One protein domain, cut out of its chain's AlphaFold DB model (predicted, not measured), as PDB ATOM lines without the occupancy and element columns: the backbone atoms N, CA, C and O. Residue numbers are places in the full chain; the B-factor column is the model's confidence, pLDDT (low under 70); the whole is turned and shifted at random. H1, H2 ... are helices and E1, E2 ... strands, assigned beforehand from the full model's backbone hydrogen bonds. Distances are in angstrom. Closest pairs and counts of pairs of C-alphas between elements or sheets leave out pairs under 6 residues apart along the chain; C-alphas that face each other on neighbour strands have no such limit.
ATOM      1  N   GLU A 238      38.573 -22.450 -10.210       90.56
ATOM      2  CA  GLU A 238      37.405 -22.820 -11.004       90.56
ATOM      3  C   GLU A 238      37.565 -24.162 -11.717       90.56
ATOM      4  O   GLU A 238      36.677 -25.017 -11.649       90.56
ATOM      5  N   ASP A 239      38.715 -24.368 -12.352       89.06
ATOM      6  CA  ASP A 239      39.018 -25.580 -13.108       89.06
ATOM      7  C   ASP A 239      39.180 -26.762 -12.156       89.06
ATOM      8  O   ASP A 239      38.624 -27.831 -12.388       89.06
ATOM      9  N   LEU A 240      39.888 -26.553 -11.041       89.94
ATOM     10  CA  LEU A 240      40.102 -27.569 -10.009       89.94
ATOM     11  C   LEU A 240      38.790 -27.981  -9.325       89.94
ATOM     12  O   LEU A 240      38.566 -29.163  -9.068       89.94
ATOM     13  N   ILE A 241      37.904 -27.021  -9.051       89.12
ATOM     14  CA  ILE A 241      36.577 -27.275  -8.480       89.12
ATOM     15  C   ILE A 241      35.693 -28.031  -9.480       89.12
ATOM     16  O   ILE A 241      35.008 -28.979  -9.095       89.12
ATOM     17  N   THR A 242      35.720 -27.643 -10.755       89.62
ATOM     18  CA  THR A 242      34.955 -28.309 -11.822       89.62
ATOM     19  C   THR A 242      35.434 -29.744 -12.027       89.62
ATOM     20  O   THR A 242      34.627 -30.670 -12.075       89.62
ATOM     21  N   GLU A 243      36.750 -29.949 -12.067       88.50
ATOM     22  CA  GLU A 243      37.380 -31.267 -12.138       88.50
ATOM     23  C   GLU A 243      36.950 -32.150 -10.955       88.50
ATOM     24  O   GLU A 243      36.499 -33.281 -11.140       88.50
ATOM     25  N   ALA A 244      37.000 -31.606  -9.736       89.25
ATOM     26  CA  ALA A 244      36.567 -32.297  -8.527       89.25
ATOM     27  C   ALA A 244      35.061 -32.595  -8.498       89.25
ATOM     28  O   ALA A 244      34.659 -33.572  -7.870       89.25
ATOM     29  N   ALA A 245      34.225 -31.771  -9.137       88.44
ATOM     30  CA  ALA A 245      32.783 -31.986  -9.272       88.44
ATOM     31  C   ALA A 245      32.433 -33.079 -10.294       88.44
ATOM     32  O   ALA A 245      31.450 -33.794 -10.099       88.44
ATOM     33  N   ALA A 246      33.233 -33.226 -11.350       87.38
ATOM     34  CA  ALA A 246      33.041 -34.250 -12.375       87.38
ATOM     35  C   ALA A 246      33.605 -35.621 -11.972       87.38
ATOM     36  O   ALA A 246      33.134 -36.646 -12.461       87.38
ATOM     37  N   ALA A 247      34.604 -35.650 -11.088       86.12
ATOM     38  CA  ALA A 247      35.238 -36.885 -10.652       86.12
ATOM     39  C   ALA A 247      34.257 -37.833  -9.938       86.12
ATOM     40  O   ALA A 247      33.385 -37.400  -9.171       86.12
ATOM     41  N   ASP A 248      34.445 -39.131 -10.185       83.88
ATOM     42  CA  ASP A 248      33.683 -40.201  -9.550       83.88
ATOM     43  C   ASP A 248      33.938 -40.217  -8.033       83.88
ATOM     44  O   ASP A 248      35.054 -40.000  -7.549       83.88
ATOM     45  N   VAL A 249      32.866 -40.435  -7.280       85.25
ATOM     46  CA  VAL A 249      32.867 -40.556  -5.820       85.25
ATOM     47  C   VAL A 249      32.199 -41.852  -5.360       85.25
ATOM     48  O   VAL A 249      32.095 -42.074  -4.152       85.25
ATOM     49  N   ASP A 250      31.814 -42.738  -6.275       81.88
ATOM     50  CA  ASP A 250      31.235 -44.035  -5.953       81.88
ATOM     51  C   ASP A 250      32.294 -45.013  -5.406       81.88
ATOM     52  O   ASP A 250      33.509 -44.793  -5.449       81.88
ATOM     53  N   GLY A 251      31.829 -46.084  -4.760       81.50
ATOM     54  CA  GLY A 251      32.699 -47.089  -4.142       81.50
ATOM     55  C   GLY A 251      33.523 -46.578  -2.948       81.50
ATOM     56  O   GLY A 251      33.196 -45.577  -2.312       81.50
ATOM     57  N   TRP A 252      34.616 -47.276  -2.621       77.19
ATOM     58  CA  TRP A 252      35.442 -47.021  -1.423       77.19
ATOM     59  C   TRP A 252      36.868 -46.516  -1.720       77.19
ATOM     60  O   TRP A 252      37.651 -46.342  -0.787       77.19
ATOM     61  N   GLY A 253      37.210 -46.283  -2.992       76.00
ATOM     62  CA  GLY A 253      38.529 -45.796  -3.418       76.00
ATOM     63  C   GLY A 253      38.760 -44.308  -3.128       76.00
ATOM     64  O   GLY A 253      37.810 -43.521  -3.083       76.00
ATOM     65  N   PHE A 254      40.030 -43.936  -2.929       80.00
ATOM     66  CA  PHE A 254      40.500 -42.559  -2.682       80.00
ATOM     67  C   PHE A 254      41.655 -42.160  -3.614       80.00
ATOM     68  O   PHE A 254      42.334 -41.163  -3.377       80.00
ATOM     69  N   ASP A 255      41.878 -42.928  -4.679       75.88
ATOM     70  CA  ASP A 255      43.064 -42.819  -5.530       75.88
ATOM     71  C   ASP A 255      43.131 -41.492  -6.299       75.88
ATOM     72  O   ASP A 255      44.229 -41.010  -6.589       75.88
ATOM     73  N   TRP A 256      41.986 -40.830  -6.514       82.56
ATOM     74  CA  TRP A 256      41.910 -39.475  -7.075       82.56
ATOM     75  C   TRP A 256      42.672 -38.432  -6.236       82.56
ATOM     76  O   TRP A 256      43.212 -37.472  -6.783       82.56
ATOM     77  N   LEU A 257      42.790 -38.641  -4.917       84.88
ATOM     78  CA  LEU A 257      43.562 -37.765  -4.026       84.88
ATOM     79  C   LEU A 257      45.075 -38.014  -4.071       84.88
ATOM     80  O   LEU A 257      45.828 -37.280  -3.426       84.88
ATOM     81  N   SER A 258      45.550 -39.012  -4.819       78.56
ATOM     82  CA  SER A 258      46.979 -39.327  -4.909       78.56
ATOM     83  C   SER A 258      47.775 -38.130  -5.427       78.56
ATOM     84  O   SER A 258      47.558 -37.662  -6.543       78.56
ATOM     85  N   GLY A 259      48.705 -37.633  -4.609       75.81
ATOM     86  CA  GLY A 259      49.508 -36.441  -4.911       75.81
ATOM     87  C   GLY A 259      48.791 -35.103  -4.682       75.81
ATOM     88  O   GLY A 259      49.435 -34.064  -4.770       75.81
ATOM     89  N   ARG A 260      47.496 -35.123  -4.342       85.94
ATOM     90  CA  ARG A 260      46.666 -33.937  -4.048       85.94
ATOM     91  C   ARG A 260      46.388 -33.752  -2.565       85.94
ATOM     92  O   ARG A 260      46.190 -32.632  -2.095       85.94
ATOM     93  N   ALA A 261      46.383 -34.855  -1.823       85.06
ATOM     94  CA  ALA A 261      46.275 -34.849  -0.379       85.06
ATOM     95  C   ALA A 261      47.114 -35.962   0.252       85.06
ATOM     96  O   ALA A 261      47.333 -37.019  -0.343       85.06
ATOM     97  N   THR A 262      47.551 -35.736   1.486       82.00
ATOM     98  CA  THR A 262      48.155 -36.761   2.343       82.00
ATOM     99  C   THR A 262      47.359 -36.897   3.634       82.00
ATOM    100  O   THR A 262      46.745 -35.946   4.119       82.00
ATOM    101  N   GLU A 263      47.358 -38.103   4.198       80.50
ATOM    102  CA  GLU A 263      46.783 -38.390   5.511       80.50
ATOM    103  C   GLU A 263      47.739 -39.301   6.281       80.50
ATOM    104  O   GLU A 263      48.210 -40.315   5.762       80.50
ATOM    105  N   GLU A 264      48.008 -38.958   7.537       77.44
ATOM    106  CA  GLU A 264      48.772 -39.815   8.440       77.44
ATOM    107  C   GLU A 264      47.963 -41.066   8.836       77.44
ATOM    108  O   GLU A 264      46.791 -40.965   9.195       77.44
ATOM    109  N   ARG A 265      48.580 -42.259   8.822       66.62
ATOM    110  CA  ARG A 265      47.947 -43.526   9.250       66.62
ATOM    111  C   ARG A 265      48.732 -44.200  10.388       66.62
ATOM    112  O   ARG A 265      49.592 -45.032  10.115       66.62
ATOM    113  N   PRO A 266      48.443 -43.884  11.658       58.75
ATOM    114  CA  PRO A 266      49.083 -44.502  12.807       58.75
ATOM    115  C   PRO A 266      48.549 -45.911  13.053       58.75
ATOM    116  O   PRO A 266      47.408 -46.251  12.735       58.75
ATOM    117  N   GLU A 267      49.388 -46.732  13.674       54.44
ATOM    118  CA  GLU A 267      49.151 -48.168  13.818       54.44
ATOM    119  C   GLU A 267      48.118 -48.539  14.907       54.44
ATOM    120  O   GLU A 267      47.648 -49.679  14.932       54.44
ATOM    121  N   TRP A 268      47.727 -47.616  15.805       54.03
ATOM    122  CA  TRP A 268      46.724 -47.856  16.861       54.03
ATOM    123  C   TRP A 268      46.244 -46.564  17.569       54.03
ATOM    124  O   TRP A 268      47.002 -45.610  17.708       54.03
ATOM    125  N   GLY A 269      44.999 -46.558  18.083       57.94
ATOM    126  CA  GLY A 269      44.483 -45.557  19.044       57.94
ATOM    127  C   GLY A 269      43.337 -44.644  18.561       57.94
ATOM    128  O   GLY A 269      42.895 -44.725  17.417       57.94
ATOM    129  N   TYR A 270      42.842 -43.775  19.459       53.53
ATOM    130  CA  TYR A 270      42.028 -42.600  19.103       53.53
ATOM    131  C   TYR A 270      42.969 -41.574  18.484       53.53
ATOM    132  O   TYR A 270      43.659 -40.847  19.198       53.53
ATOM    133  N   ALA A 271      43.048 -41.572  17.162       58.97
ATOM    134  CA  ALA A 271      44.036 -40.776  16.467       58.97
ATOM    135  C   ALA A 271      43.381 -39.538  15.852       58.97
ATOM    136  O   ALA A 271      42.418 -39.638  15.084       58.97
ATOM    137  N   ARG A 272      43.916 -38.369  16.215       71.31
ATOM    138  CA  ARG A 272      43.706 -37.126  15.478       71.31
ATOM    139  C   ARG A 272      44.749 -37.099  14.364       71.31
ATOM    140  O   ARG A 272      45.902 -36.776  14.613       71.31
ATOM    141  N   LEU A 273      44.336 -37.500  13.172       78.19
ATOM    142  CA  LEU A 273      45.186 -37.664  11.999       78.19
ATOM    143  C   LEU A 273      45.323 -36.349  11.276       78.19
ATOM    144  O   LEU A 273      44.313 -35.729  10.943       78.19
ATOM    145  N   ARG A 274      46.559 -35.934  11.026       84.69
ATOM    146  CA  ARG A 274      46.826 -34.773  10.191       84.69
ATOM    147  C   ARG A 274      46.506 -35.113   8.735       84.69
ATOM    148  O   ARG A 274      46.905 -36.161   8.233       84.69
ATOM    149  N   MET A 275      45.770 -34.219   8.088       88.25
ATOM    150  CA  MET A 275      45.494 -34.246   6.655       88.25
ATOM    151  C   MET A 275      46.027 -32.961   6.040       88.25
ATOM    152  O   MET A 275      45.796 -31.882   6.588       88.25
ATOM    153  N   GLU A 276      46.707 -33.067   4.909       91.81
ATOM    154  CA  GLU A 276      47.174 -31.912   4.146       91.81
ATOM    155  C   GLU A 276      46.571 -31.958   2.751       91.81
ATOM    156  O   GLU A 276      46.629 -32.989   2.087       91.81
ATOM    157  N   PHE A 277      45.980 -30.846   2.321       91.75
ATOM    158  CA  PHE A 277      45.424 -30.673   0.982       91.75
ATOM    159  C   PHE A 277      46.256 -29.645   0.223       91.75
ATOM    160  O   PHE A 277      46.459 -28.534   0.716       91.75
ATOM    161  N   PHE A 278      46.723 -30.008  -0.968       90.12
ATOM    162  CA  PHE A 278      47.653 -29.193  -1.755       90.12
ATOM    163  C   PHE A 278      46.986 -28.423  -2.897       90.12
ATOM    164  O   PHE A 278      47.643 -27.566  -3.484       90.12
ATOM    165  N   ASP A 279      45.709 -28.695  -3.181       93.56
ATOM    166  CA  ASP A 279      44.876 -27.973  -4.146       93.56
ATOM    167  C   ASP A 279      43.400 -27.936  -3.696       93.56
ATOM    168  O   ASP A 279      42.963 -28.748  -2.873       93.56
ATOM    169  N   ILE A 280      42.619 -26.973  -4.204       96.25
ATOM    170  CA  ILE A 280      41.212 -26.804  -3.795       96.25
ATOM    171  C   ILE A 280      40.289 -27.911  -4.322       96.25
ATOM    172  O   ILE A 280      39.284 -28.238  -3.683       96.25
ATOM    173  N   GLY A 281      40.645 -28.539  -5.444       93.25
ATOM    174  CA  GLY A 281      39.931 -29.695  -5.973       93.25
ATOM    175  C   GLY A 281      39.968 -30.866  -4.990       93.25
ATOM    176  O   GLY A 281      38.937 -31.492  -4.750       93.25
ATOM    177  N   ALA A 282      41.110 -31.098  -4.334       91.56
ATOM    178  CA  ALA A 282      41.275 -32.086  -3.263       91.56
ATOM    179  C   ALA A 282      40.229 -31.924  -2.146       91.56
ATOM    180  O   ALA A 282      39.595 -32.897  -1.730       91.56
ATOM    181  N   VAL A 283      40.006 -30.682  -1.701       95.06
ATOM    182  CA  VAL A 283      39.023 -30.340  -0.662       95.06
ATOM    183  C   VAL A 283      37.592 -30.524  -1.173       95.06
ATOM    184  O   VAL A 283      36.762 -31.117  -0.486       95.06
ATOM    185  N   ALA A 284      37.287 -30.050  -2.383       95.12
ATOM    186  CA  ALA A 284      35.952 -30.190  -2.961       95.12
ATOM    187  C   ALA A 284      35.567 -31.668  -3.158       95.12
ATOM    188  O   ALA A 284      34.462 -32.073  -2.793       95.12
ATOM    189  N   TRP A 285      36.487 -32.488  -3.670       94.38
ATOM    190  CA  TRP A 285      36.257 -33.912  -3.902       94.38
ATOM    191  C   TRP A 285      36.063 -34.685  -2.596       94.38
ATOM    192  O   TRP A 285      35.088 -35.426  -2.468       94.38
ATOM    193  N   ILE A 286      36.929 -34.485  -1.589       92.25
ATOM    194  CA  ILE A 286      36.804 -35.231  -0.326       92.25
ATOM    195  C   ILE A 286      35.502 -34.890   0.406       92.25
ATOM    196  O   ILE A 286      34.909 -35.770   1.021       92.25
ATOM    197  N   LEU A 287      35.011 -33.650   0.309       94.19
ATOM    198  CA  LEU A 287      33.731 -33.258   0.902       94.19
ATOM    199  C   LEU A 287      32.528 -33.856   0.159       94.19
ATOM    200  O   LEU A 287      31.511 -34.130   0.793       94.19
ATOM    201  N   ARG A 288      32.645 -34.127  -1.151       94.19
ATOM    202  CA  ARG A 288      31.649 -34.922  -1.897       94.19
ATOM    203  C   ARG A 288      31.698 -36.399  -1.510       94.19
ATOM    204  O   ARG A 288      30.649 -37.012  -1.343       94.19
ATOM    205  N   LYS A 289      32.901 -36.961  -1.354       89.81
ATOM    206  CA  LYS A 289      33.126 -38.366  -0.977       89.81
ATOM    207  C   LYS A 289      32.696 -38.663   0.464       89.81
ATOM    208  O   LYS A 289      32.144 -39.724   0.743       89.81
ATOM    209  N   CYS A 290      32.928 -37.714   1.370       88.75
ATOM    210  CA  CYS A 290      32.595 -37.773   2.792       88.75
ATOM    211  C   CYS A 290      31.534 -36.711   3.144       88.75
ATOM    212  O   CYS A 290      31.823 -35.782   3.907       88.75
ATOM    213  N   PRO A 291      30.288 -36.836   2.646       85.38
ATOM    214  CA  PRO A 291      29.256 -35.798   2.769       85.38
ATOM    215  C   PRO A 291      28.822 -35.507   4.217       85.38
ATOM    216  O   PRO A 291      28.150 -34.516   4.489       85.38
ATOM    217  N   TRP A 292      29.208 -36.355   5.171       85.94
ATOM    218  CA  TRP A 292      28.958 -36.159   6.600       85.94
ATOM    219  C   TRP A 292      29.961 -35.217   7.287       85.94
ATOM    220  O   TRP A 292      29.719 -34.829   8.427       85.94
ATOM    221  N   TRP A 293      31.081 -34.851   6.648       87.50
ATOM    222  CA  TRP A 293      32.057 -33.915   7.234       87.50
ATOM    223  C   TRP A 293      31.526 -32.484   7.283       87.50
ATOM    224  O   TRP A 293      31.729 -31.784   8.274       87.50
ATOM    225  N   VAL A 294      30.824 -32.069   6.230       90.94
ATOM    226  CA  VAL A 294      30.158 -30.767   6.135       90.94
ATOM    227  C   VAL A 294      28.730 -31.019   5.646       90.94
ATOM    228  O   VAL A 294      28.500 -31.121   4.440       90.94
ATOM    229  N   PRO A 295      27.759 -31.176   6.565       90.56
ATOM    230  CA  PRO A 295      26.375 -31.441   6.195       90.56
ATOM    231  C   PRO A 295      25.815 -30.368   5.254       90.56
ATOM    232  O   PRO A 295      25.935 -29.176   5.522       90.56
ATOM    233  N   GLY A 296      25.180 -30.802   4.163       90.62
ATOM    234  CA  GLY A 296      24.619 -29.899   3.153       90.62
ATOM    235  C   GLY A 296      25.651 -29.305   2.191       90.62
ATOM    236  O   GLY A 296      25.306 -28.397   1.438       90.62
ATOM    237  N   PHE A 297      26.894 -29.800   2.196       94.69
ATOM    238  CA  PHE A 297      27.899 -29.382   1.228       94.69
ATOM    239  C   PHE A 297      27.433 -29.646  -0.208       94.69
ATOM    240  O   PHE A 297      27.017 -30.747  -0.567       94.69
ATOM    241  N   GLY A 298      27.565 -28.621  -1.039       93.56
ATOM    242  CA  GLY A 298      27.384 -28.697  -2.479       93.56
ATOM    243  C   GLY A 298      28.342 -27.718  -3.135       93.56
ATOM    244  O   GLY A 298      28.457 -26.582  -2.669       93.56
ATOM    245  N   VAL A 299      29.008 -28.156  -4.203       94.38
ATOM    246  CA  VAL A 299      30.078 -27.397  -4.869       94.38
ATOM    247  C   VAL A 299      29.627 -25.981  -5.234       94.38
ATOM    248  O   VAL A 299      30.294 -25.015  -4.871       94.38
ATOM    249  N   ASP A 300      28.442 -25.842  -5.834       91.44
ATOM    250  CA  ASP A 300      27.903 -24.534  -6.222       91.44
ATOM    251  C   ASP A 300      27.495 -23.682  -5.014       91.44
ATOM    252  O   ASP A 300      27.765 -22.485  -4.950       91.44
ATOM    253  N   THR A 301      26.870 -24.305  -4.013       93.62
ATOM    254  CA  THR A 301      26.365 -23.605  -2.817       93.62
ATOM    255  C   THR A 301      27.471 -23.113  -1.877       93.62
ATOM    256  O   THR A 301      27.262 -22.145  -1.152       93.62
ATOM    257  N   HIS A 302      28.641 -23.760  -1.889       96.31
ATOM    258  CA  HIS A 302      29.776 -23.471  -0.999       96.31
ATOM    259  C   HIS A 302      30.968 -22.843  -1.736       96.31
ATOM    260  O   HIS A 302      32.098 -22.822  -1.245       96.31
ATOM    261  N   ARG A 303      30.715 -22.316  -2.933       93.44
ATOM    262  CA  ARG A 303      31.725 -21.811  -3.859       93.44
ATOM    263  C   ARG A 303      32.594 -20.697  -3.280       93.44
ATOM    264  O   ARG A 303      33.811 -20.736  -3.410       93.44
ATOM    265  N   ALA A 304      31.988 -19.727  -2.597       94.00
ATOM    266  CA  ALA A 304      32.725 -18.622  -1.981       94.00
ATOM    267  C   ALA A 304      33.696 -19.111  -0.890       94.00
ATOM    268  O   ALA A 304      34.808 -18.603  -0.773       94.00
ATOM    269  N   GLN A 305      33.296 -20.127  -0.124       96.25
ATOM    270  CA  GLN A 305      34.108 -20.754   0.914       96.25
ATOM    271  C   GLN A 305      35.232 -21.600   0.309       96.25
ATOM    272  O   GLN A 305      36.350 -21.566   0.816       96.25
ATOM    273  N   LEU A 306      34.978 -22.310  -0.795       96.94
ATOM    274  CA  LEU A 306      36.031 -23.021  -1.526       96.94
ATOM    275  C   LEU A 306      37.103 -22.042  -2.038       96.94
ATOM    276  O   LEU A 306      38.290 -22.294  -1.864       96.94
ATOM    277  N   LEU A 307      36.706 -20.877  -2.558       95.50
ATOM    278  CA  LEU A 307      37.649 -19.829  -2.975       95.50
ATOM    279  C   LEU A 307      38.427 -19.199  -1.804       95.50
ATOM    280  O   LEU A 307      39.529 -18.689  -1.996       95.50
ATOM    281  N   GLU A 308      37.880 -19.209  -0.586       96.06
ATOM    282  CA  GLU A 308      38.625 -18.829   0.625       96.06
ATOM    283  C   GLU A 308      39.703 -19.862   0.958       96.06
ATOM    284  O   GLU A 308      40.852 -19.502   1.210       96.06
ATOM    285  N   VAL A 309      39.350 -21.147   0.918       95.94
ATOM    286  CA  VAL A 309      40.296 -22.237   1.180       95.94
ATOM    287  C   VAL A 309      41.397 -22.276   0.118       95.94
ATOM    288  O   VAL A 309      42.561 -22.429   0.475       95.94
ATOM    289  N   ASP A 310      41.073 -22.052  -1.157       96.62
ATOM    290  CA  ASP A 310      42.063 -21.931  -2.236       96.62
ATOM    291  C   ASP A 310      43.099 -20.834  -1.935       96.62
ATOM    292  O   ASP A 310      44.305 -21.069  -2.026       96.62
ATOM    293  N   ARG A 311      42.652 -19.662  -1.459       95.62
ATOM    294  CA  ARG A 311      43.557 -18.578  -1.046       95.62
ATOM    295  C   ARG A 311      44.486 -18.985   0.097       95.62
ATOM    296  O   ARG A 311      45.647 -18.579   0.096       95.62
ATOM    297  N   ILE A 312      44.013 -19.798   1.044       93.56
ATOM    298  CA  ILE A 312      44.852 -20.352   2.120       93.56
ATOM    299  C   ILE A 312      45.894 -21.315   1.541       93.56
ATOM    300  O   ILE A 312      47.077 -21.169   1.838       93.56
ATOM    301  N   ILE A 313      45.479 -22.248   0.680       92.81
ATOM    302  CA  ILE A 313      46.372 -23.238   0.059       92.81
ATOM    303  C   ILE A 313      47.481 -22.545  -0.740       92.81
ATOM    304  O   ILE A 313      48.648 -22.908  -0.608       92.81
ATOM    305  N   ARG A 314      47.151 -21.519  -1.531       91.25
ATOM    306  CA  ARG A 314      48.150 -20.759  -2.302       91.25
ATOM    307  C   ARG A 314      49.138 -20.014  -1.411       91.25
ATOM    308  O   ARG A 314      50.318 -19.958  -1.739       91.25
ATOM    309  N   ARG A 315      48.667 -19.448  -0.296       91.62
ATOM    310  CA  ARG A 315      49.510 -18.693   0.641       91.62
ATOM    311  C   ARG A 315      50.440 -19.603   1.443       91.62
ATOM    312  O   ARG A 315      51.626 -19.310   1.549       91.62
ATOM    313  N   ASP A 316      49.896 -20.674   2.012       89.25
ATOM    314  CA  ASP A 316      50.580 -21.497   3.019       89.25
ATOM    315  C   ASP A 316      51.171 -22.786   2.427       89.25
ATOM    316  O   ASP A 316      51.877 -23.534   3.097       89.25
ATOM    317  N   GLY A 317      50.866 -23.064   1.161       84.38
ATOM    318  CA  GLY A 317      51.263 -24.261   0.431       84.38
ATOM    319  C   GLY A 317      50.393 -25.489   0.704       84.38
ATOM    320  O   GLY A 317      50.394 -26.421  -0.095       84.38
ATOM    321  N   ALA A 318      49.620 -25.500   1.785       89.06
ATOM    322  CA  ALA A 318      48.652 -26.547   2.063       89.06
ATOM    323  C   ALA A 318      47.533 -26.035   2.969       89.06
ATOM    324  O   ALA A 318      47.740 -25.168   3.818       89.06
ATOM    325  N   PHE A 319      46.353 -26.636   2.846       93.69
ATOM    326  CA  PHE A 319      45.316 -26.544   3.861       93.69
ATOM    327  C   PHE A 319      45.434 -27.747   4.794       93.69
ATOM    328  O   PHE A 319      45.269 -28.893   4.377       93.69
ATOM    329  N   VAL A 320      45.740 -27.483   6.063       90.62
ATOM    330  CA  VAL A 320      45.927 -28.526   7.075       90.62
ATOM    331  C   VAL A 320      44.626 -28.737   7.842       90.62
ATOM    332  O   VAL A 320      44.150 -27.846   8.546       90.62
ATOM    333  N   ALA A 321      44.087 -29.947   7.772       89.50
ATOM    334  CA  ALA A 321      42.934 -30.385   8.545       89.50
ATOM    335  C   ALA A 321      43.305 -31.552   9.464       89.50
ATOM    336  O   ALA A 321      44.413 -32.086   9.421       89.50
ATOM    337  N   HIS A 322      42.371 -31.945  10.331       84.62
ATOM    338  CA  HIS A 322      42.563 -33.104  11.191       84.62
ATOM    339  C   HIS A 322      41.323 -33.993  11.201       84.62
ATOM    340  O   HIS A 322      40.229 -33.522  11.516       84.62
ATOM    341  N   SER A 323      41.499 -35.278  10.904       78.62
ATOM    342  CA  SER A 323      40.452 -36.294  11.008       78.62
ATOM    343  C   SER A 323      40.523 -36.976  12.369       78.62
ATOM    344  O   SER A 323      41.608 -37.245  12.872       78.62
ATOM    345  N   THR A 324      39.378 -37.255  12.990       75.19
ATOM    346  CA  THR A 324      39.328 -38.071  14.213       75.19
ATOM    347  C   THR A 324      38.730 -39.418  13.855       75.19
ATOM    348  O   THR A 324      37.593 -39.479  13.390       75.19
ATOM    349  N   ARG A 325      39.491 -40.499  14.048       70.50
ATOM    350  CA  ARG A 325      39.041 -41.856  13.709       70.50
ATOM    351  C   ARG A 325      38.932 -42.745  14.945       70.50
ATOM    352  O   ARG A 325      39.743 -42.660  15.867       70.50
ATOM    353  N   HIS A 326      37.942 -43.637  14.921       64.31
ATOM    354  CA  HIS A 326      37.774 -44.717  15.891       64.31
ATOM    355  C   HIS A 326      38.135 -46.049  15.227       64.31
ATOM    356  O   HIS A 326      37.464 -46.478  14.289       64.31
ATOM    357  N   LEU A 327      39.194 -46.708  15.699       63.19
ATOM    358  CA  LEU A 327      39.609 -48.011  15.183       63.19
ATOM    359  C   LEU A 327      38.910 -49.136  15.957       63.19
ATOM    360  O   LEU A 327      39.192 -49.358  17.134       63.19
TER     361      LEU A 327
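Overview. This is residues 238 to 327 of the 333 residues of an uncharacterized protein of Brachybacterium paraconglomeratum (UniProt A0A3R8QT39). A small three-stranded antiparallel sheet runs out from a cluster of three helices, which gather at one end of it. H2 sits in the middle of the cluster, with H1 packed along it at a shallow tilt and H3 meeting it steeply; H2 and H3 graze the sheet. The printed part has 90 residues, with three named helices and three named strands in the order H1, E1, E2, H2, H3, E3; the sheet's order is E1, E2, E3. The class is mixed, and the whole is compact, with a radius of gyration of the C-alphas of 13.1 A and spans of 38 by 31 by 24 A.

Arrangement. E2, residues 271 to 277, is the inner strand, antiparallel to E3, residues 319 to 325, at 151 degrees; N 275 and O 321 are 2.9 A apart, within hydrogen-bond range. E1, residues 261 to 263, forms a hairpin with E2, with N 262 and O 276 at 3.0 A. H2, residues 280 to 289, only grazes the sheet with residues 280 to 286. H3, residues 303 to 316, only grazes it with residues 309 to 313. H2 and H3 touch, opposite ways at a steep tilt of 51 degrees; their closest C-alphas, Ile 280 and Asp 310, are 5.2 A apart. H1, residues 238 to 246, touches H2, the same way at a shallow tilt of 22 degrees, closest at the C-alphas of Leu 240 and Gly 281, 4.6 A. H1 is not on the sheet. In H1, H2 and H3 every O i to N i+4 pair is within hydrogen-bond range.

Along the chain. H1 begins at C-alpha 238 (37.405, -22.820, -11.004) and E3 ends at C-alpha 325 (39.041, -41.856, 13.709). H3 is 20.1 A long, E3 19.3 A and E2 18.5 A.

Size, cuts and confidence. The C-alphas farthest apart, Glu 238 and Trp 268, are 38.6 A apart. The printed part has no cut. The links H1 to E1 and H2 to H3 are long. Residues 265 to 271 and 326 to 327 have pLDDT under 70.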